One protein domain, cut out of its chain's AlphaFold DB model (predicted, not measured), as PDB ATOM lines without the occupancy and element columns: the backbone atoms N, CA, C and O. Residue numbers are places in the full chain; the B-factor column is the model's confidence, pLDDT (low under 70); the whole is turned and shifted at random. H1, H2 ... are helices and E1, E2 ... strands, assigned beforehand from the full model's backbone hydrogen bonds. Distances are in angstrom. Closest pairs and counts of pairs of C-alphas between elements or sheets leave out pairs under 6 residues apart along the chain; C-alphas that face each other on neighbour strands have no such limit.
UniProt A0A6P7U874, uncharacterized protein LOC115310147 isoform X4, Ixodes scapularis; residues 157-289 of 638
ATOM      1  N   ALA A 157     -36.087  -3.998 -48.481       51.94
ATOM      2  CA  ALA A 157     -35.862  -3.860 -47.049       51.94
ATOM      3  C   ALA A 157     -34.369  -3.752 -46.720       51.94
ATOM      4  O   ALA A 157     -34.017  -2.813 -46.025       51.94
ATOM      5  N   LEU A 158     -33.474  -4.596 -47.255       54.69
ATOM      6  CA  LEU A 158     -32.044  -4.566 -46.914       54.69
ATOM      7  C   LEU A 158     -31.401  -3.213 -47.206       54.69
ATOM      8  O   LEU A 158     -30.627  -2.717 -46.391       54.69
ATOM      9  N   ILE A 159     -31.731  -2.600 -48.348       56.69
ATOM     10  CA  ILE A 159     -31.228  -1.264 -48.692       56.69
ATOM     11  C   ILE A 159     -31.777  -0.223 -47.705       56.69
ATOM     12  O   ILE A 159     -31.033   0.654 -47.278       56.69
ATOM     13  N   ARG A 160     -33.041  -0.336 -47.278       55.25
ATOM     14  CA  ARG A 160     -33.674   0.595 -46.328       55.25
ATOM     15  C   ARG A 160     -33.171   0.411 -44.892       55.25
ATOM     16  O   ARG A 160     -32.753   1.382 -44.275       55.25
ATOM     17  N   GLU A 161     -33.074  -0.826 -44.415       56.47
ATOM     18  CA  GLU A 161     -32.385  -1.194 -43.178       56.47
ATOM     19  C   GLU A 161     -30.953  -0.651 -43.187       56.47
ATOM     20  O   GLU A 161     -30.567   0.054 -42.263       56.47
ATOM     21  N   CYS A 162     -30.171  -0.891 -44.247       57.19
ATOM     22  CA  CYS A 162     -28.801  -0.379 -44.363       57.19
ATOM     23  C   CYS A 162     -28.719   1.148 -44.535       57.19
ATOM     24  O   CYS A 162     -27.672   1.735 -44.246       57.19
ATOM     25  N   LEU A 163     -29.793   1.814 -44.973       56.31
ATOM     26  CA  LEU A 163     -29.889   3.271 -44.944       56.31
ATOM     27  C   LEU A 163     -30.067   3.778 -43.504       56.31
ATOM     28  O   LEU A 163     -29.387   4.744 -43.146       56.31
ATOM     29  N   ASP A 164     -30.897   3.106 -42.704       56.22
ATOM     30  CA  ASP A 164     -31.203   3.440 -41.305       56.22
ATOM     31  C   ASP A 164     -30.178   2.869 -40.295       56.22
ATOM     32  O   ASP A 164     -30.137   3.284 -39.134       56.22
ATOM     33  N   LEU A 165     -29.275   1.979 -40.735       57.81
ATOM     34  CA  LEU A 165     -28.087   1.531 -39.998       57.81
ATOM     35  C   LEU A 165     -27.075   2.676 -39.809       57.81
ATOM     36  O   LEU A 165     -26.023   2.730 -40.452       57.81
ATOM     37  N   LEU A 166     -27.350   3.559 -38.852       54.91
ATOM     38  CA  LEU A 166     -26.349   4.432 -38.246       54.91
ATOM     39  C   LEU A 166     -25.645   3.690 -37.092       54.91
ATOM     40  O   LEU A 166     -26.208   3.587 -36.001       54.91
ATOM     41  N   PRO A 167     -24.420   3.157 -37.288       56.81
ATOM     42  CA  PRO A 167     -23.607   2.679 -36.174       56.81
ATOM     43  C   PRO A 167     -23.278   3.822 -35.205       56.81
ATOM     44  O   PRO A 167     -23.130   4.977 -35.607       56.81
ATOM     45  N   ALA A 168     -23.090   3.479 -33.929       59.19
ATOM     46  CA  ALA A 168     -22.604   4.409 -32.914       59.19
ATOM     47  C   ALA A 168     -21.277   5.087 -33.342       59.19
ATOM     48  O   ALA A 168     -20.485   4.487 -34.089       59.19
ATOM     49  N   PRO A 169     -20.991   6.319 -32.867       59.66
ATOM     50  CA  PRO A 169     -19.717   6.981 -33.135       59.66
ATOM     51  C   PRO A 169     -18.555   6.062 -32.726       59.66
ATOM     52  O   PRO A 169     -18.623   5.428 -31.672       59.66
ATOM     53  N   PRO A 170     -17.484   5.967 -33.537       63.88
ATOM     54  CA  PRO A 170     -16.967   7.044 -34.392       63.88
ATOM     55  C   PRO A 170     -17.184   6.891 -35.916       63.88
ATOM     56  O   PRO A 170     -16.517   7.576 -36.693       63.88
ATOM     57  N   TRP A 171     -18.047   5.984 -36.382       75.38
ATOM     58  CA  TRP A 171     -18.312   5.831 -37.821       75.38
ATOM     59  C   TRP A 171     -19.182   6.975 -38.383       75.38
ATOM     60  O   TRP A 171     -20.001   7.564 -37.684       75.38
ATOM     61  N   THR A 172     -19.009   7.293 -39.666       73.00
ATOM     62  CA  THR A 172     -19.774   8.309 -40.403       73.00
ATOM     63  C   THR A 172     -20.180   7.754 -41.766       73.00
ATOM     64  O   THR A 172     -19.345   7.207 -42.487       73.00
ATOM     65  N   LYS A 173     -21.454   7.895 -42.133       73.69
ATOM     66  CA  LYS A 173     -21.968   7.545 -43.463       73.69
ATOM     67  C   LYS A 173     -21.658   8.678 -44.443       73.69
ATOM     68  O   LYS A 173     -21.875   9.842 -44.118       73.69
ATOM     69  N   ILE A 174     -21.141   8.344 -45.621       71.50
ATOM     70  CA  ILE A 174     -20.865   9.283 -46.710       71.50
ATOM     71  C   ILE A 174     -21.701   8.842 -47.910       71.50
ATOM     72  O   ILE A 174     -21.397   7.832 -48.546       71.50
ATOM     73  N   ASN A 175     -22.740   9.617 -48.209       63.81
ATOM     74  CA  ASN A 175     -23.413   9.563 -49.499       63.81
ATOM     75  C   ASN A 175     -22.580  10.387 -50.496       63.81
ATOM     76  O   ASN A 175     -22.016  11.417 -50.121       63.81
ATOM     77  N   LEU A 176     -22.493   9.938 -51.747       60.75
ATOM     78  CA  LEU A 176     -21.886  10.691 -52.845       60.75
ATOM     79  C   LEU A 176     -22.988  10.977 -53.866       60.75
ATOM     80  O   LEU A 176     -23.610  10.043 -54.371       60.75
ATOM     81  N   ASP A 177     -23.255  12.255 -54.126       49.00
ATOM     82  CA  ASP A 177     -24.380  12.660 -54.968       49.00
ATOM     83  C   ASP A 177     -24.238  12.101 -56.394       49.00
ATOM     84  O   ASP A 177     -23.199  12.252 -57.038       49.00
ATOM     85  N   GLY A 178     -25.303  11.456 -56.882       55.97
ATOM     86  CA  GLY A 178     -25.377  10.897 -58.236       55.97
ATOM     87  C   GLY A 178     -25.174   9.382 -58.366       55.97
ATOM     88  O   GLY A 178     -25.244   8.892 -59.488       55.97
ATOM     89  N   ASN A 179     -24.963   8.627 -57.278       56.28
ATOM     90  CA  ASN A 179     -24.915   7.158 -57.330       56.28
ATOM     91  C   ASN A 179     -25.775   6.525 -56.220       56.28
ATOM     92  O   ASN A 179     -25.394   6.542 -55.051       56.28
ATOM     93  N   THR A 180     -26.945   5.987 -56.576       56.16
ATOM     94  CA  THR A 180     -27.921   5.402 -55.630       56.16
ATOM     95  C   THR A 180     -27.505   4.045 -55.070       56.16
ATOM     96  O   THR A 180     -27.995   3.644 -54.015       56.16
ATOM     97  N   ASP A 181     -26.587   3.359 -55.749       62.47
ATOM     98  CA  ASP A 181     -26.391   1.915 -55.596       62.47
ATOM     99  C   ASP A 181     -25.145   1.576 -54.752       62.47
ATOM    100  O   ASP A 181     -24.754   0.416 -54.628       62.47
ATOM    101  N   GLN A 182     -24.509   2.584 -54.139       72.62
ATOM    102  CA  GLN A 182     -23.345   2.424 -53.264       72.62
ATOM    103  C   GLN A 182     -23.510   3.174 -51.933       72.62
ATOM    104  O   GLN A 182     -23.896   4.341 -51.899       72.62
ATOM    105  N   ILE A 183     -23.131   2.532 -50.822       75.44
ATOM    106  CA  ILE A 183     -23.134   3.137 -49.477       75.44
ATOM    107  C   ILE A 183     -21.718   3.089 -48.899       75.44
ATOM    108  O   ILE A 183     -21.144   2.015 -48.730       75.44
ATOM    109  N   THR A 184     -21.143   4.244 -48.550       79.44
ATOM    110  CA  THR A 184     -19.812   4.312 -47.925       79.44
ATOM    111  C   THR A 184     -19.901   4.621 -46.431       79.44
ATOM    112  O   THR A 184     -20.448   5.644 -46.026       79.44
ATOM    113  N   PHE A 185     -19.268   3.787 -45.606       81.88
ATOM    114  CA  PHE A 185     -19.012   4.052 -44.190       81.88
ATOM    115  C   PHE A 185     -17.536   4.415 -43.985       81.88
ATOM    116  O   PHE A 185     -16.636   3.716 -44.453       81.88
ATOM    117  N   ALA A 186     -17.257   5.496 -43.263       81.31
ATOM    118  CA  ALA A 186     -15.912   6.012 -43.034       81.31
ATOM    119  C   ALA A 186     -15.653   6.291 -41.547       81.31
ATOM    120  O   ALA A 186     -16.498   6.829 -40.842       81.31
ATOM    121  N   HIS A 187     -14.461   5.940 -41.068       82.19
ATOM    122  CA  HIS A 187     -13.974   6.295 -39.738       82.19
ATOM    123  C   HIS A 187     -13.032   7.496 -39.857       82.19
ATOM    124  O   HIS A 187     -11.838   7.356 -40.172       82.19
ATOM    125  N   CYS A 188     -13.602   8.679 -39.657       75.69
ATOM    126  CA  CYS A 188     -12.960   9.960 -39.913       75.69
ATOM    127  C   CYS A 188     -12.330  10.557 -38.648       75.69
ATOM    128  O   CYS A 188     -12.888  10.492 -37.556       75.69
ATOM    129  N   HIS A 189     -11.178  11.203 -38.815       71.81
ATOM    130  CA  HIS A 189     -10.571  12.058 -37.800       71.81
ATOM    131  C   HIS A 189     -10.303  13.432 -38.400       71.81
ATOM    132  O   HIS A 189      -9.706  13.523 -39.472       71.81
ATOM    133  N   LEU A 190     -10.708  14.495 -37.710       66.25
ATOM    134  CA  LEU A 190     -10.282  15.845 -38.057       66.25
ATOM    135  C   LEU A 190      -8.845  16.069 -37.560       66.25
ATOM    136  O   LEU A 190      -8.470  15.560 -36.502       66.25
ATOM    137  N   SER A 191      -8.050  16.828 -38.312       62.72
ATOM    138  CA  SER A 191      -6.748  17.326 -37.865       62.72
ATOM    139  C   SER A 191      -6.734  18.851 -37.866       62.72
ATOM    140  O   SER A 191      -7.172  19.480 -38.831       62.72
ATOM    141  N   GLU A 192      -6.213  19.433 -36.787       55.28
ATOM    142  CA  GLU A 192      -6.117  20.884 -36.569       55.28
ATOM    143  C   GLU A 192      -4.950  21.535 -37.346       55.28
ATOM    144  O   GLU A 192      -4.756  22.748 -37.280       55.28
ATOM    145  N   GLU A 193      -4.169  20.762 -38.115       55.12
ATOM    146  CA  GLU A 193      -3.085  21.268 -38.975       55.12
ATOM    147  C   GLU A 193      -3.615  21.954 -40.263       55.12
ATOM    148  O   GLU A 193      -3.259  21.576 -41.379       55.12
ATOM    149  N   GLY A 194      -4.456  22.989 -40.130       54.00
ATOM    150  CA  GLY A 194      -4.922  23.804 -41.262       54.00
ATOM    151  C   GLY A 194      -6.009  24.829 -40.915       54.00
ATOM    152  O   GLY A 194      -6.792  24.631 -39.996       54.00
ATOM    153  N   ALA A 195      -6.089  25.921 -41.690       49.94
ATOM    154  CA  ALA A 195      -7.152  26.935 -41.559       49.94
ATOM    155  C   ALA A 195      -8.542  26.434 -42.013       49.94
ATOM    156  O   ALA A 195      -9.563  27.019 -41.667       49.94
ATOM    157  N   LEU A 196      -8.565  25.335 -42.771       54.53
ATOM    158  CA  LEU A 196      -9.718  24.485 -43.049       54.53
ATOM    159  C   LEU A 196      -9.274  23.071 -42.647       54.53
ATOM    160  O   LEU A 196      -8.308  22.556 -43.213       54.53
ATOM    161  N   GLY A 197      -9.898  22.496 -41.616       57.66
ATOM    162  CA  GLY A 197      -9.417  21.268 -40.969       57.66
ATOM    163  C   GLY A 197      -9.403  20.061 -41.911       57.66
ATOM    164  O   GLY A 197     -10.381  19.795 -42.609       57.66
ATOM    165  N   VAL A 198      -8.298  19.310 -41.931       66.31
ATOM    166  CA  VAL A 198      -8.126  18.187 -42.868       66.31
ATOM    167  C   VAL A 198      -8.809  16.932 -42.324       66.31
ATOM    168  O   VAL A 198      -8.481  16.454 -41.236       66.31
ATOM    169  N   LEU A 199      -9.739  16.370 -43.101       69.12
ATOM    170  CA  LEU A 199     -10.457  15.144 -42.757       69.12
ATOM    171  C   LEU A 199      -9.642  13.899 -43.151       69.12
ATOM    172  O   LEU A 199      -9.531  13.541 -44.323       69.12
ATOM    173  N   HIS A 200      -9.076  13.206 -42.167       73.94
ATOM    174  CA  HIS A 200      -8.326  11.969 -42.366       73.94
ATOM    175  C   HIS A 200      -9.210  10.730 -42.183       73.94
ATOM    176  O   HIS A 200      -9.495  10.300 -41.064       73.94
ATOM    177  N   VAL A 201      -9.580  10.093 -43.297       78.12
ATOM    178  CA  VAL A 201     -10.258   8.788 -43.297       78.12
ATOM    179  C   VAL A 201      -9.255   7.690 -42.931       78.12
ATOM    180  O   VAL A 201      -8.319   7.393 -43.676       78.12
ATOM    181  N   SER A 202      -9.424   7.085 -41.756       79.25
ATOM    182  CA  SER A 202      -8.511   6.058 -41.231       79.25
ATOM    183  C   SER A 202      -8.963   4.627 -41.542       79.25
ATOM    184  O   SER A 202      -8.118   3.744 -41.714       79.25
ATOM    185  N   ARG A 203     -10.277   4.418 -41.669       85.12
ATOM    186  CA  ARG A 203     -10.931   3.191 -42.141       85.12
ATOM    187  C   ARG A 203     -12.061   3.597 -43.089       85.12
ATOM    188  O   ARG A 203     -12.716   4.602 -42.822       85.12
ATOM    189  N   ARG A 204     -12.297   2.850 -44.164       85.19
ATOM    190  CA  ARG A 204     -13.428   3.042 -45.085       85.19
ATOM    191  C   ARG A 204     -13.953   1.680 -45.514       85.19
ATOM    192  O   ARG A 204     -13.154   0.832 -45.895       85.19
ATOM    193  N   ILE A 205     -15.263   1.500 -45.492       82.75
ATOM    194  CA  ILE A 205     -15.958   0.359 -46.082       82.75
ATOM    195  C   ILE A 205     -16.868   0.925 -47.169       82.75
ATOM    196  O   ILE A 205     -17.647   1.835 -46.895       82.75
ATOM    197  N   VAL A 206     -16.731   0.428 -48.392       81.25
ATOM    198  CA  VAL A 206     -17.637   0.742 -49.504       81.25
ATOM    199  C   VAL A 206     -18.511  -0.483 -49.716       81.25
ATOM    200  O   VAL A 206     -17.971  -1.571 -49.896       81.25
ATOM    201  N   LEU A 207     -19.827  -0.312 -49.637       78.19
ATOM    202  CA  LEU A 207     -20.813  -1.319 -50.009       78.19
ATOM    203  C   LEU A 207     -21.287  -1.025 -51.426       78.19
ATOM    204  O   LEU A 207     -21.672   0.111 -51.706       78.19
ATOM    205  N   ASP A 208     -21.269  -2.036 -52.283       76.19
ATOM    206  CA  ASP A 208     -21.748  -1.959 -53.658       76.19
ATOM    207  C   ASP A 208     -22.926  -2.914 -53.869       76.19
ATOM    208  O   ASP A 208     -22.808  -4.123 -53.633       76.19
ATOM    209  N   PHE A 209     -24.058  -2.342 -54.280       69.00
ATOM    210  CA  PHE A 209     -25.316  -3.019 -54.576       69.00
ATOM    211  C   PHE A 209     -25.631  -3.017 -56.085       69.00
ATOM    212  O   PHE A 209     -26.618  -3.630 -56.488       69.00
ATOM    213  N   ALA A 210     -24.791  -2.393 -56.927       59.19
ATOM    214  CA  ALA A 210     -24.944  -2.352 -58.383       59.19
ATOM    215  C   ALA A 210     -24.544  -3.693 -59.033       59.19
ATOM    216  O   ALA A 210     -23.533  -3.810 -59.730       59.19
ATOM    217  N   ALA A 211     -25.332  -4.738 -58.778       55.00
ATOM    218  CA  ALA A 211     -25.071  -6.100 -59.229       55.00
ATOM    219  C   ALA A 211     -26.249  -6.642 -60.070       55.00
ATOM    220  O   ALA A 211     -27.404  -6.506 -59.661       55.00
ATOM    221  N   PRO A 212     -26.005  -7.252 -61.250       52.66
ATOM    222  CA  PRO A 212     -27.077  -7.788 -62.084       52.66
ATOM    223  C   PRO A 212     -27.812  -8.948 -61.392       52.66
ATOM    224  O   PRO A 212     -27.255  -9.650 -60.541       52.66
ATOM    225  N   GLN A 213     -29.079  -9.123 -61.781       43.97
ATOM    226  CA  GLN A 213     -30.076  -9.974 -61.121       43.97
ATOM    227  C   GLN A 213     -29.525 -11.356 -60.724       43.97
ATOM    228  O   GLN A 213     -29.047 -12.110 -61.568       43.97
ATOM    229  N   GLY A 214     -29.625 -11.688 -59.430       54.41
ATOM    230  CA  GLY A 214     -29.190 -12.978 -58.877       54.41
ATOM    231  C   GLY A 214     -27.786 -13.006 -58.254       54.41
ATOM    232  O   GLY A 214     -27.278 -14.094 -57.989       54.41
ATOM    233  N   SER A 215     -27.150 -11.857 -57.997       57.50
ATOM    234  CA  SER A 215     -25.835 -11.789 -57.337       57.50
ATOM    235  C   SER A 215     -25.832 -10.897 -56.086       57.50
ATOM    236  O   SER A 215     -26.544  -9.899 -56.023       57.50
ATOM    237  N   THR A 216     -25.067 -11.285 -55.058       60.50
ATOM    238  CA  THR A 216     -25.067 -10.620 -53.741       60.50
ATOM    239  C   THR A 216     -24.179  -9.367 -53.693       60.50
ATOM    240  O   THR A 216     -23.109  -9.348 -54.319       60.50
ATOM    241  N   PRO A 217     -24.577  -8.325 -52.929       71.94
ATOM    242  CA  PRO A 217     -23.801  -7.095 -52.772       71.94
ATOM    243  C   PRO A 217     -22.443  -7.339 -52.100       71.94
ATOM    244  O   PRO A 217     -22.234  -8.337 -51.403       71.94
ATOM    245  N   LYS A 218     -21.488  -6.425 -52.304       78.56
ATOM    246  CA  LYS A 218     -20.086  -6.599 -51.875       78.56
ATOM    247  C   LYS A 218     -19.589  -5.444 -51.015       78.56
ATOM    248  O   LYS A 218     -19.803  -4.283 -51.340       78.56
ATOM    249  N   ALA A 219     -18.856  -5.770 -49.954       81.06
ATOM    250  CA  ALA A 219     -18.081  -4.829 -49.156       81.06
ATOM    251  C   ALA A 219     -16.596  -4.852 -49.535       81.06
ATOM    252  O   ALA A 219     -15.961  -5.910 -49.492       81.06
ATOM    253  N   THR A 220     -16.030  -3.667 -49.767       83.25
ATOM    254  CA  THR A 220     -14.590  -3.427 -49.945       83.25
ATOM    255  C   THR A 220     -14.047  -2.603 -48.780       83.25
ATOM    256  O   THR A 220     -14.478  -1.468 -48.550       83.25
ATOM    257  N   VAL A 221     -13.073  -3.143 -48.042       84.38
ATOM    258  CA  VAL A 221     -12.489  -2.515 -46.845       84.38
ATOM    259  C   VAL A 221     -11.112  -1.916 -47.130       84.38
ATOM    260  O   VAL A 221     -10.174  -2.612 -47.528       84.38
ATOM    261  N   TYR A 222     -10.958  -0.634 -46.796       82.75
ATOM    262  CA  TYR A 222      -9.711   0.125 -46.860       82.75
ATOM    263  C   TYR A 222      -9.256   0.589 -45.465       82.75
ATOM    264  O   TYR A 222     -10.027   1.196 -44.719       82.75
ATOM    265  N   LEU A 223      -7.973   0.409 -45.137       83.06
ATOM    266  CA  LEU A 223      -7.324   0.941 -43.931       83.06
ATOM    267  C   LEU A 223      -6.219   1.931 -44.328       83.06
ATOM    268  O   LEU A 223      -5.289   1.581 -45.054       83.06
ATOM    269  N   ARG A 224      -6.324   3.186 -43.862       80.19
ATOM    270  CA  ARG A 224      -5.458   4.327 -44.244       80.19
ATOM    271  C   ARG A 224      -5.198   4.419 -45.763       80.19
ATOM    272  O   ARG A 224      -4.069   4.637 -46.195       80.19
ATOM    273  N   GLY A 225      -6.246   4.217 -46.564       74.75
ATOM    274  CA  GLY A 225      -6.203   4.297 -48.029       74.75
ATOM    275  C   GLY A 225      -5.703   3.044 -48.762       74.75
ATOM    276  O   GLY A 225      -5.781   3.015 -49.985       74.75
ATOM    277  N   LYS A 226      -5.240   1.996 -48.065       79.25
ATOM    278  CA  LYS A 226      -4.904   0.705 -48.688       79.25
ATOM    279  C   LYS A 226      -6.065  -0.279 -48.540       79.25
ATOM    280  O   LYS A 226      -6.595  -0.408 -47.443       79.25
ATOM    281  N   GLU A 227      -6.421  -0.981 -49.608       83.56
ATOM    282  CA  GLU A 227      -7.379  -2.096 -49.595       83.56
ATOM    283  C   GLU A 227      -6.833  -3.303 -48.804       83.56
ATOM    284  O   GLU A 227      -5.625  -3.566 -48.832       83.56
ATOM    285  N   ILE A 228      -7.705  -3.993 -48.059       82.19
ATOM    286  CA  ILE A 228      -7.335  -5.063 -47.109       82.19
ATOM    287  C   ILE A 228      -8.236  -6.303 -47.197       82.19
ATOM    288  O   ILE A 228      -7.729  -7.411 -47.040       82.19
ATOM    289  N   LYS A 229      -9.551  -6.142 -47.404       79.50
ATOM    290  CA  LYS A 229     -10.537  -7.237 -47.353       79.50
ATOM    291  C   LYS A 229     -11.699  -6.950 -48.306       79.50
ATOM    292  O   LYS A 229     -12.202  -5.830 -48.301       79.50
ATOM    293  N   ASN A 230     -12.132  -7.967 -49.048       81.38
ATOM    294  CA  ASN A 230     -13.358  -7.973 -49.849       81.38
ATOM    295  C   ASN A 230     -14.264  -9.106 -49.358       81.38
ATOM    296  O   ASN A 230     -13.762 -10.192 -49.062       81.38
ATOM    297  N   GLN A 231     -15.570  -8.863 -49.246       78.75
ATOM    298  CA  GLN A 231     -16.532  -9.832 -48.708       78.75
ATOM    299  C   GLN A 231     -17.928  -9.615 -49.311       78.75
ATOM    300  O   GLN A 231     -18.359  -8.476 -49.463       78.75
ATOM    301  N   SER A 232     -18.642 -10.690 -49.646       74.88
ATOM    302  CA  SER A 232     -20.063 -10.640 -50.023       74.88
ATOM    303  C   SER A 232     -20.958 -10.478 -48.792       74.88
ATOM    304  O   SER A 232     -20.676 -11.070 -47.749       74.88
ATOM    305  N   ILE A 233     -22.039  -9.718 -48.933       74.00
ATOM    306  CA  ILE A 233     -23.058  -9.474 -47.908       74.00
ATOM    307  C   ILE A 233     -24.375 -10.117 -48.340       74.00
ATOM    308  O   ILE A 233     -24.782  -9.997 -49.492       74.00
ATOM    309  N   SER A 234     -25.048 -10.749 -47.386       65.50
ATOM    310  CA  SER A 234     -26.376 -11.348 -47.528       65.50
ATOM    311  C   SER A 234     -27.399 -10.736 -46.560       65.50
ATOM    312  O   SER A 234     -28.598 -10.907 -46.762       65.50
ATOM    313  N   SER A 235     -26.956 -10.041 -45.503       69.19
ATOM    314  CA  SER A 235     -27.837  -9.416 -44.509       69.19
ATOM    315  C   SER A 235     -27.340  -8.056 -43.996       69.19
ATOM    316  O   SER A 235     -26.139  -7.779 -43.951       69.19
ATOM    317  N   ALA A 236     -28.263  -7.228 -43.495       67.81
ATOM    318  CA  ALA A 236     -27.938  -6.001 -42.764       67.81
ATOM    319  C   ALA A 236     -27.114  -6.266 -41.478       67.81
ATOM    320  O   ALA A 236     -26.371  -5.397 -41.008       67.81
ATOM    321  N   ASN A 237     -27.182  -7.478 -40.913       73.19
ATOM    322  CA  ASN A 237     -26.348  -7.864 -39.775       73.19
ATOM    323  C   ASN A 237     -24.882  -8.105 -40.178       73.19
ATOM    324  O   ASN A 237     -23.980  -7.779 -39.409       73.19
ATOM    325  N   ASP A 238     -24.616  -8.582 -41.395       73.88
ATOM    326  CA  ASP A 238     -23.249  -8.794 -41.897       73.88
ATOM    327  C   ASP A 238     -22.486  -7.459 -41.948       73.88
ATOM    328  O   ASP A 238     -21.312  -7.382 -41.583       73.88
ATOM    329  N   VAL A 239     -23.186  -6.382 -42.330       74.31
ATOM    330  CA  VAL A 239     -22.675  -5.002 -42.325       74.31
ATOM    331  C   VAL A 239     -22.331  -4.549 -40.902       74.31
ATOM    332  O   VAL A 239     -21.238  -4.028 -40.676       74.31
ATOM    333  N   LYS A 240     -23.222  -4.787 -39.926       74.44
ATOM    334  CA  LYS A 240     -22.978  -4.511 -38.494       74.44
ATOM    335  C   LYS A 240     -21.745  -5.255 -37.970       74.44
ATOM    336  O   LYS A 240     -20.878  -4.636 -37.350       74.44
ATOM    337  N   VAL A 241     -21.637  -6.556 -38.248       78.94
ATOM    338  CA  VAL A 241     -20.499  -7.394 -37.834       78.94
ATOM    339  C   VAL A 241     -19.196  -6.886 -38.456       78.94
ATOM    340  O   VAL A 241     -18.212  -6.702 -37.739       78.94
ATOM    341  N   LEU A 242     -19.190  -6.569 -39.755       80.06
ATOM    342  CA  LEU A 242     -18.010  -6.045 -40.446       80.06
ATOM    343  C   LEU A 242     -17.594  -4.656 -39.919       80.06
ATOM    344  O   LEU A 242     -16.406  -4.404 -39.722       80.06
ATOM    345  N   LEU A 243     -18.544  -3.761 -39.623       78.56
ATOM    346  CA  LEU A 243     -18.263  -2.459 -38.996       78.56
ATOM    347  C   LEU A 243     -17.631  -2.607 -37.601       78.56
ATOM    348  O   LEU A 243     -16.741  -1.826 -37.245       78.56
ATOM    349  N   HIS A 244     -18.044  -3.614 -36.824       79.44
ATOM    350  CA  HIS A 244     -17.478  -3.913 -35.507       79.44
ATOM    351  C   HIS A 244     -16.086  -4.572 -35.596       79.44
ATOM    352  O   HIS A 244     -15.150  -4.144 -34.913       79.44
ATOM    353  N   GLU A 245     -15.905  -5.551 -36.488       81.56
ATOM    354  CA  GLU A 245     -14.609  -6.181 -36.791       81.56
ATOM    355  C   GLU A 245     -13.577  -5.118 -37.206       81.56
ATOM    356  O   GLU A 245     -12.523  -4.962 -36.589       81.56
ATOM    357  N   ILE A 246     -13.905  -4.315 -38.220       82.44
ATOM    358  CA  ILE A 246     -13.002  -3.299 -38.761       82.44
ATOM    359  C   ILE A 246     -12.796  -2.136 -37.775       82.44
ATOM    360  O   ILE A 246     -11.694  -1.581 -37.703       82.44
ATOM    361  N   GLY A 247     -13.807  -1.791 -36.969       77.50
ATOM    362  CA  GLY A 247     -13.704  -0.793 -35.899       77.50
ATOM    363  C   GLY A 247     -12.735  -1.199 -34.782       77.50
ATOM    364  O   GLY A 247     -11.902  -0.388 -34.365       77.50
ATOM    365  N   SER A 248     -12.791  -2.461 -34.346       80.00
ATOM    366  CA  SER A 248     -11.969  -3.005 -33.252       80.00
ATOM    367  C   SER A 248     -10.510  -3.304 -33.644       80.00
ATOM    368  O   SER A 248      -9.631  -3.301 -32.779       80.00
ATOM    369  N   MET A 249     -10.195  -3.464 -34.939       82.12
ATOM    370  CA  MET A 249      -8.817  -3.650 -35.429       82.12
ATOM    371  C   MET A 249      -7.863  -2.520 -34.994       82.12
ATOM    372  O   MET A 249      -7.933  -1.391 -35.494       82.12
ATOM    373  N   LYS A 250      -6.899  -2.832 -34.118       81.50
ATOM    374  CA  LYS A 250      -5.875  -1.885 -33.634       81.50
ATOM    375  C   LYS A 250      -4.854  -1.546 -34.730       81.50
ATOM    376  O   LYS A 250      -4.010  -2.363 -35.111       81.50
ATOM    377  N   LEU A 251      -4.915  -0.313 -35.237       84.50
ATOM    378  CA  LEU A 251      -3.986   0.199 -36.248       84.50
ATOM    379  C   LEU A 251      -2.616   0.543 -35.643       84.50
ATOM    380  O   LEU A 251      -2.519   1.254 -34.645       84.50
ATOM    381  N   CYS A 252      -1.550   0.132 -36.329       84.44
ATOM    382  CA  CYS A 252      -0.157   0.395 -35.973       84.44
ATOM    383  C   CYS A 252       0.078   1.899 -35.695       84.44
ATOM    384  O   CYS A 252      -0.297   2.723 -36.541       84.44
ATOM    385  N   PRO A 253       0.742   2.277 -34.581       80.44
ATOM    386  CA  PRO A 253       0.983   3.674 -34.188       80.44
ATOM    387  C   PRO A 253       2.237   4.315 -34.821       80.44
ATOM    388  O   PRO A 253       2.568   5.460 -34.531       80.44
ATOM    389  N   GLY A 254       2.959   3.605 -35.696       84.75
ATOM    390  CA  GLY A 254       4.104   4.170 -36.428       84.75
ATOM    391  C   GLY A 254       5.393   4.240 -35.604       84.75
ATOM    392  O   GLY A 254       5.613   3.419 -34.714       84.75
ATOM    393  N   TYR A 255       6.299   5.164 -35.942       81.19
ATOM    394  CA  TYR A 255       7.600   5.305 -35.262       81.19
ATOM    395  C   TYR A 255       7.900   6.687 -34.661       81.19
ATOM    396  O   TYR A 255       8.909   6.818 -33.962       81.19
ATOM    397  N   GLY A 256       7.036   7.686 -34.879       72.25
ATOM    398  CA  GLY A 256       6.968   8.956 -34.128       72.25
ATOM    399  C   GLY A 256       8.163   9.921 -34.224       72.25
ATOM    400  O   GLY A 256       8.083  11.043 -33.739       72.25
ATOM    401  N   LEU A 257       9.279   9.524 -34.838       73.31
ATOM    402  CA  LEU A 257      10.437  10.389 -35.083       73.31
ATOM    403  C   LEU A 257      10.393  10.922 -36.514       73.31
ATOM    404  O   LEU A 257      10.115  10.157 -37.433       73.31
ATOM    405  N   LYS A 258      10.751  12.195 -36.725       70.75
ATOM    406  CA  LYS A 258      10.837  12.762 -38.079       70.75
ATOM    407  C   LYS A 258      11.893  12.006 -38.917       70.75
ATOM    408  O   LYS A 258      13.038  11.902 -38.461       70.75
ATOM    409  N   PRO A 259      11.543  11.466 -40.101       66.06
ATOM    410  CA  PRO A 259      12.456  10.697 -40.940       66.06
ATOM    411  C   PRO A 259      13.696  11.482 -41.374       66.06
ATOM    412  O   PRO A 259      13.652  12.686 -41.619       66.06
ATOM    413  N   MET A 260      14.802  10.750 -41.526       63.19
ATOM    414  CA  MET A 260      16.023  11.192 -42.220       63.19
ATOM    415  C   MET A 260      16.191  10.506 -43.591       63.19
ATOM    416  O   MET A 260      17.160  10.768 -44.299       63.19
ATOM    417  N   THR A 261      15.267   9.618 -43.962       65.31
ATOM    418  CA  THR A 261      15.234   8.860 -45.220       65.31
ATOM    419  C   THR A 261      14.024   9.285 -46.053       65.31
ATOM    420  O   THR A 261      13.000   9.672 -45.496       65.31
ATOM    421  N   LYS A 262      14.116   9.204 -47.388       63.25
ATOM    422  CA  LYS A 262      13.011   9.582 -48.295       63.25
ATOM    423  C   LYS A 262      11.822   8.603 -48.275       63.25
ATOM    424  O   LYS A 262      10.733   8.970 -48.685       63.25
ATOM    425  N   THR A 263      12.022   7.367 -47.816       70.50
ATOM    426  CA  THR A 263      11.032   6.279 -47.864       70.50
ATOM    427  C   THR A 263      10.229   6.161 -46.565       70.50
ATOM    428  O   THR A 263      10.558   5.386 -45.665       70.50
ATOM    429  N   PHE A 264       9.143   6.927 -46.469       78.38
ATOM    430  CA  PHE A 264       8.174   6.864 -45.372       78.38
ATOM    431  C   PHE A 264       6.762   7.187 -45.871       78.38
ATOM    432  O   PHE A 264       6.596   7.784 -46.928       78.38
ATOM    433  N   VAL A 265       5.757   6.823 -45.077       76.75
ATOM    434  CA  VAL A 265       4.374   7.298 -45.223       76.75
ATOM    435  C   VAL A 265       4.073   8.220 -44.043       76.75
ATOM    436  O   VAL A 265       4.490   7.929 -42.919       76.75
ATOM    437  N   CYS A 266       3.380   9.331 -44.284       76.56
ATOM    438  CA  CYS A 266       2.852  10.207 -43.239       76.56
ATOM    439  C   CYS A 266       1.327  10.055 -43.184       76.56
ATOM    440  O   CYS A 266       0.693   9.993 -44.233       76.56
ATOM    441  N   PHE A 267       0.745   9.986 -41.988       72.88
ATOM    442  CA  PHE A 267      -0.709   9.991 -41.797       72.88
ATOM    443  C   PHE A 267      -1.032  10.635 -40.444       72.88
ATOM    444  O   PHE A 267      -0.563  10.140 -39.419       72.88
ATOM    445  N   ASN A 268      -1.812  11.725 -40.451       72.75
ATOM    446  CA  ASN A 268      -2.155  12.548 -39.282       72.75
ATOM    447  C   ASN A 268      -0.943  12.849 -38.368       72.75
ATOM    448  O   ASN A 268      -0.834  12.312 -37.265       72.75
ATOM    449  N   GLY A 269       0.043  13.595 -38.886       72.38
ATOM    450  CA  GLY A 269       1.305  13.946 -38.205       72.38
ATOM    451  C   GLY A 269       2.286  12.789 -37.922       72.38
ATOM    452  O   GLY A 269       3.487  13.011 -37.742       72.38
ATOM    453  N   CYS A 270       1.814  11.540 -37.906       78.69
ATOM    454  CA  CYS A 270       2.600  10.360 -37.564       78.69
ATOM    455  C   CYS A 270       3.352   9.769 -38.766       78.69
ATOM    456  O   CYS A 270       2.838   9.679 -39.881       78.69
ATOM    457  N   TYR A 271       4.574   9.294 -38.508       84.75
ATOM    458  CA  TYR A 271       5.456   8.694 -39.513       84.75
ATOM    459  C   TYR A 271       5.453   7.161 -39.442       84.75
ATOM    460  O   TYR A 271       5.635   6.564 -38.373       84.75
ATOM    461  N   PHE A 272       5.309   6.527 -40.605       83.50
ATOM    462  CA  PHE A 272       5.210   5.080 -40.804       83.50
ATOM    463  C   PHE A 272       6.250   4.601 -41.822       83.50
ATOM    464  O   PHE A 272       6.682   5.349 -42.701       83.50
ATOM    465  N   SER A 273       6.695   3.348 -41.700       82.56
ATOM    466  CA  SER A 273       7.525   2.732 -42.742       82.56
ATOM    467  C   SER A 273       6.692   2.510 -44.007       82.56
ATOM    468  O   SER A 273       5.518   2.168 -43.904       82.56
ATOM    469  N   ALA A 274       7.297   2.620 -45.192       81.69
ATOM    470  CA  ALA A 274       6.631   2.250 -46.447       81.69
ATOM    471  C   ALA A 274       6.199   0.765 -46.476       81.69
ATOM    472  O   ALA A 274       5.258   0.406 -47.173       81.69
ATOM    473  N   LYS A 275       6.843  -0.094 -45.668       82.69
ATOM    474  CA  LYS A 275       6.463  -1.501 -45.445       82.69
ATOM    475  C   LYS A 275       5.738  -1.695 -44.100       82.69
ATOM    476  O   LYS A 275       6.080  -2.590 -43.331       82.69
ATOM    477  N   CYS A 276       4.807  -0.804 -43.750       82.44
ATOM    478  CA  CYS A 276       4.020  -0.921 -42.518       82.44
ATOM    479  C   CYS A 276       2.950  -2.017 -42.647       82.44
ATOM    480  O   CYS A 276       2.192  -2.022 -43.611       82.44
ATOM    481  N   SER A 277       2.827  -2.882 -41.636       79.88
ATOM    482  CA  SER A 277       1.810  -3.949 -41.565       79.88
ATOM    483  C   SER A 277       0.364  -3.447 -41.406       79.88
ATOM    484  O   SER A 277      -0.555  -4.253 -41.430       79.88
ATOM    485  N   LEU A 278       0.169  -2.132 -41.229       80.94
ATOM    486  CA  LEU A 278      -1.087  -1.415 -40.944       80.94
ATOM    487  C   LEU A 278      -1.817  -1.822 -39.654       80.94
ATOM    488  O   LEU A 278      -2.075  -0.936 -38.843       80.94
ATOM    489  N   ILE A 279      -2.079  -3.105 -39.420       80.00
ATOM    490  CA  ILE A 279      -2.700  -3.649 -38.205       80.00
ATOM    491  C   ILE A 279      -1.584  -4.139 -37.268       80.00
ATOM    492  O   ILE A 279      -0.753  -4.951 -37.670       80.00
ATOM    493  N   SER A 280      -1.509  -3.594 -36.049       78.62
ATOM    494  CA  SER A 280      -0.642  -4.066 -34.954       78.62
ATOM    495  C   SER A 280      -0.866  -3.207 -33.705       78.62
ATOM    496  O   SER A 280      -0.885  -1.982 -33.805       78.62
ATOM    497  N   GLU A 281      -0.937  -3.817 -32.521       75.88
ATOM    498  CA  GLU A 281      -1.103  -3.087 -31.250       75.88
ATOM    499  C   GLU A 281       0.099  -2.205 -30.880       75.88
ATOM    500  O   GLU A 281      -0.026  -1.216 -30.162       75.88
ATOM    501  N   SER A 282       1.287  -2.555 -31.375       80.06
ATOM    502  CA  SER A 282       2.528  -1.816 -31.141       80.06
ATOM    503  C   SER A 282       3.164  -1.419 -32.477       80.06
ATOM    504  O   SER A 282       2.734  -1.888 -33.532       80.06
ATOM    505  N   PRO A 283       4.210  -0.572 -32.500       82.56
ATOM    506  CA  PRO A 283       4.962  -0.327 -33.725       82.56
ATOM    507  C   PRO A 283       5.386  -1.647 -34.392       82.56
ATOM    508  O   PRO A 283       6.133  -2.431 -33.798       82.56
ATOM    509  N   CYS A 284       4.921  -1.906 -35.619       85.31
ATOM    510  CA  CYS A 284       5.312  -3.104 -36.369       85.31
ATOM    511  C   CYS A 284       6.840  -3.148 -36.591       85.31
ATOM    512  O   CYS A 284       7.519  -2.120 -36.478       85.31
ATOM    513  N   LEU A 285       7.400  -4.317 -36.923       85.44
ATOM    514  CA  LEU A 285       8.856  -4.512 -37.028       85.44
ATOM    515  C   LEU A 285       9.529  -3.482 -37.958       85.44
ATOM    516  O   LEU A 285      10.543  -2.885 -37.593       85.44
ATOM    517  N   ALA A 286       8.907  -3.183 -39.102       83.94
ATOM    518  CA  ALA A 286       9.379  -2.171 -40.045       83.94
ATOM    519  C   ALA A 286       9.407  -0.748 -39.445       83.94
ATOM    520  O   ALA A 286      10.328   0.022 -39.717       83.94
ATOM    521  N   CYS A 287       8.444  -0.391 -38.589       84.62
ATOM    522  CA  CYS A 287       8.443   0.880 -37.856       84.62
ATOM    523  C   CYS A 287       9.481   0.890 -36.715       84.62
ATOM    524  O   CYS A 287      10.205   1.876 -36.558       84.62
ATOM    525  N   LYS A 288       9.630  -0.211 -35.960       84.56
ATOM    526  CA  LYS A 288      10.675  -0.358 -34.921       84.56
ATOM    527  C   LYS A 288      12.082  -0.181 -35.511       84.56
ATOM    528  O   LYS A 288      12.898   0.545 -34.940       84.56
ATOM    529  N   TYR A 289      12.336  -0.757 -36.686       84.38
ATOM    530  CA  TYR A 289      13.593  -0.607 -37.422       84.38
ATOM    531  C   TYR A 289      13.869   0.851 -37.834       84.38
ATOM    532  O   TYR A 289      14.930   1.395 -37.517       84.38
TER     533      TYR A 289
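Overview. This is residues 157 to 289 of the 638 residues of the protein "uncharacterized protein LOC115310147 isoform X4" of Ixodes scapularis (UniProt A0A6P7U874). A twisted sheet of five strands, E1 to E5, has H2 over one face, and at the other end of the long axis a small second part holds the hairpin of E6 and E7 with the short H3. The two longest strands, E2 and E3, bend and run on together past the rest of the sheet, while H1 only grazes the sheet and touches H2 near its first residues. The printed part has 133 residues, with three named helices and seven named strands in the order H1 E1 E2 E3 E4 E5 H2 E6 E7 H3; the large sheet has the order E1 - E2 - E3 - E4 - E5 and the small one E6 - E7, both antiparallel. The class is mixed, helices and strands. The whole is elongated, 54 by 35 by 25 A, and only just loose, close to compact, with a radius of gyration of the C-alphas of 17.0 A.

Arrangement. H1, residues 157 to 164, touches H2, residues 236 to 248, which meets it with residues 236 to 239 alone; the closest C-alphas are those of Cys 162 and Ala 236, 5.9 A apart. They run the same way at a steep tilt of 40 degrees. E1, residues 171 to 174, and E2, residues 182 to 191, form a hairpin at 122 degrees, with N 172 and O 186 at 2.8 A. E2 and E3, residues 198 to 208, form the next hairpin at 165 degrees, with N 185 and O 205 at 2.8 A and N 200 and O 189 at 2.8 A. E2 bends by 51 degrees at residue 187, and E3 by 70 degrees at residue 202. E3 and E4, residues 218 to 223, are a hairpin at 159 degrees, with N 206 and O 220 at 2.9 A. E4 and E5, residues 226 to 232, are a hairpin at 158 degrees, with N 221 and O 229 at 2.8 A. These five strands make a meander, each strand the antiparallel neighbour of the one before; E1 and E5 are its edge strands. With H2 on one face, the sheet makes two layers. H2 has a height over the sheet of 8.5 A and lies over E3, only just slantwise to the strands, at 31 degrees to E3 on the local plane; the closest C-alphas of the two are those of Arg 203 and Ile 246, 7.6 A apart. E6, residues 264 to 267, and E7, residues 270 to 273, form a hairpin at 145 degrees, with N 265 and O 272 at 2.9 A. The closest C-alphas of E3 and E6 are those of His 200 and Phe 267, 7.9 A apart. H3, residues 285 to 289, comes closest to E7 at the C-alphas of Ser 273 and Cys 287, 5.3 A apart; it is not on the five-stranded sheet and is apart from H2. In H1, H2 and H3 every O i to N i+4 pair is within hydrogen-bond range.

Along the chain. H1 begins at C-alpha 157, (-35.862, -3.860, -47.049), and is 10.4 A long. E1 follows with 9.9 A, E2 with 27.1 A and E3 with 26.6 A. E4 measures 16.8 A and E5 19.0 A. H2 begins at C-alpha 236, (-27.938, -6.001, -42.764), and is 18.8 A long. E6 and E7 measure 10.1 A and 10.5 A. H3, 6.2 A long, ends at C-alpha 289, (13.593, -0.607, -37.422).

Size, cuts and confidence. The two C-alphas farthest apart are those of Ala 157 and Met 260, at 54.2 A. The printed part has no cut. The long links are H2 to E6, with 15 residues, and E7 to H3, with 11. The mean pLDDT of the printed part is 72.1, and 46 residues are under 70, among them residues 157 to 170, 190 to 199 and 209 to 216.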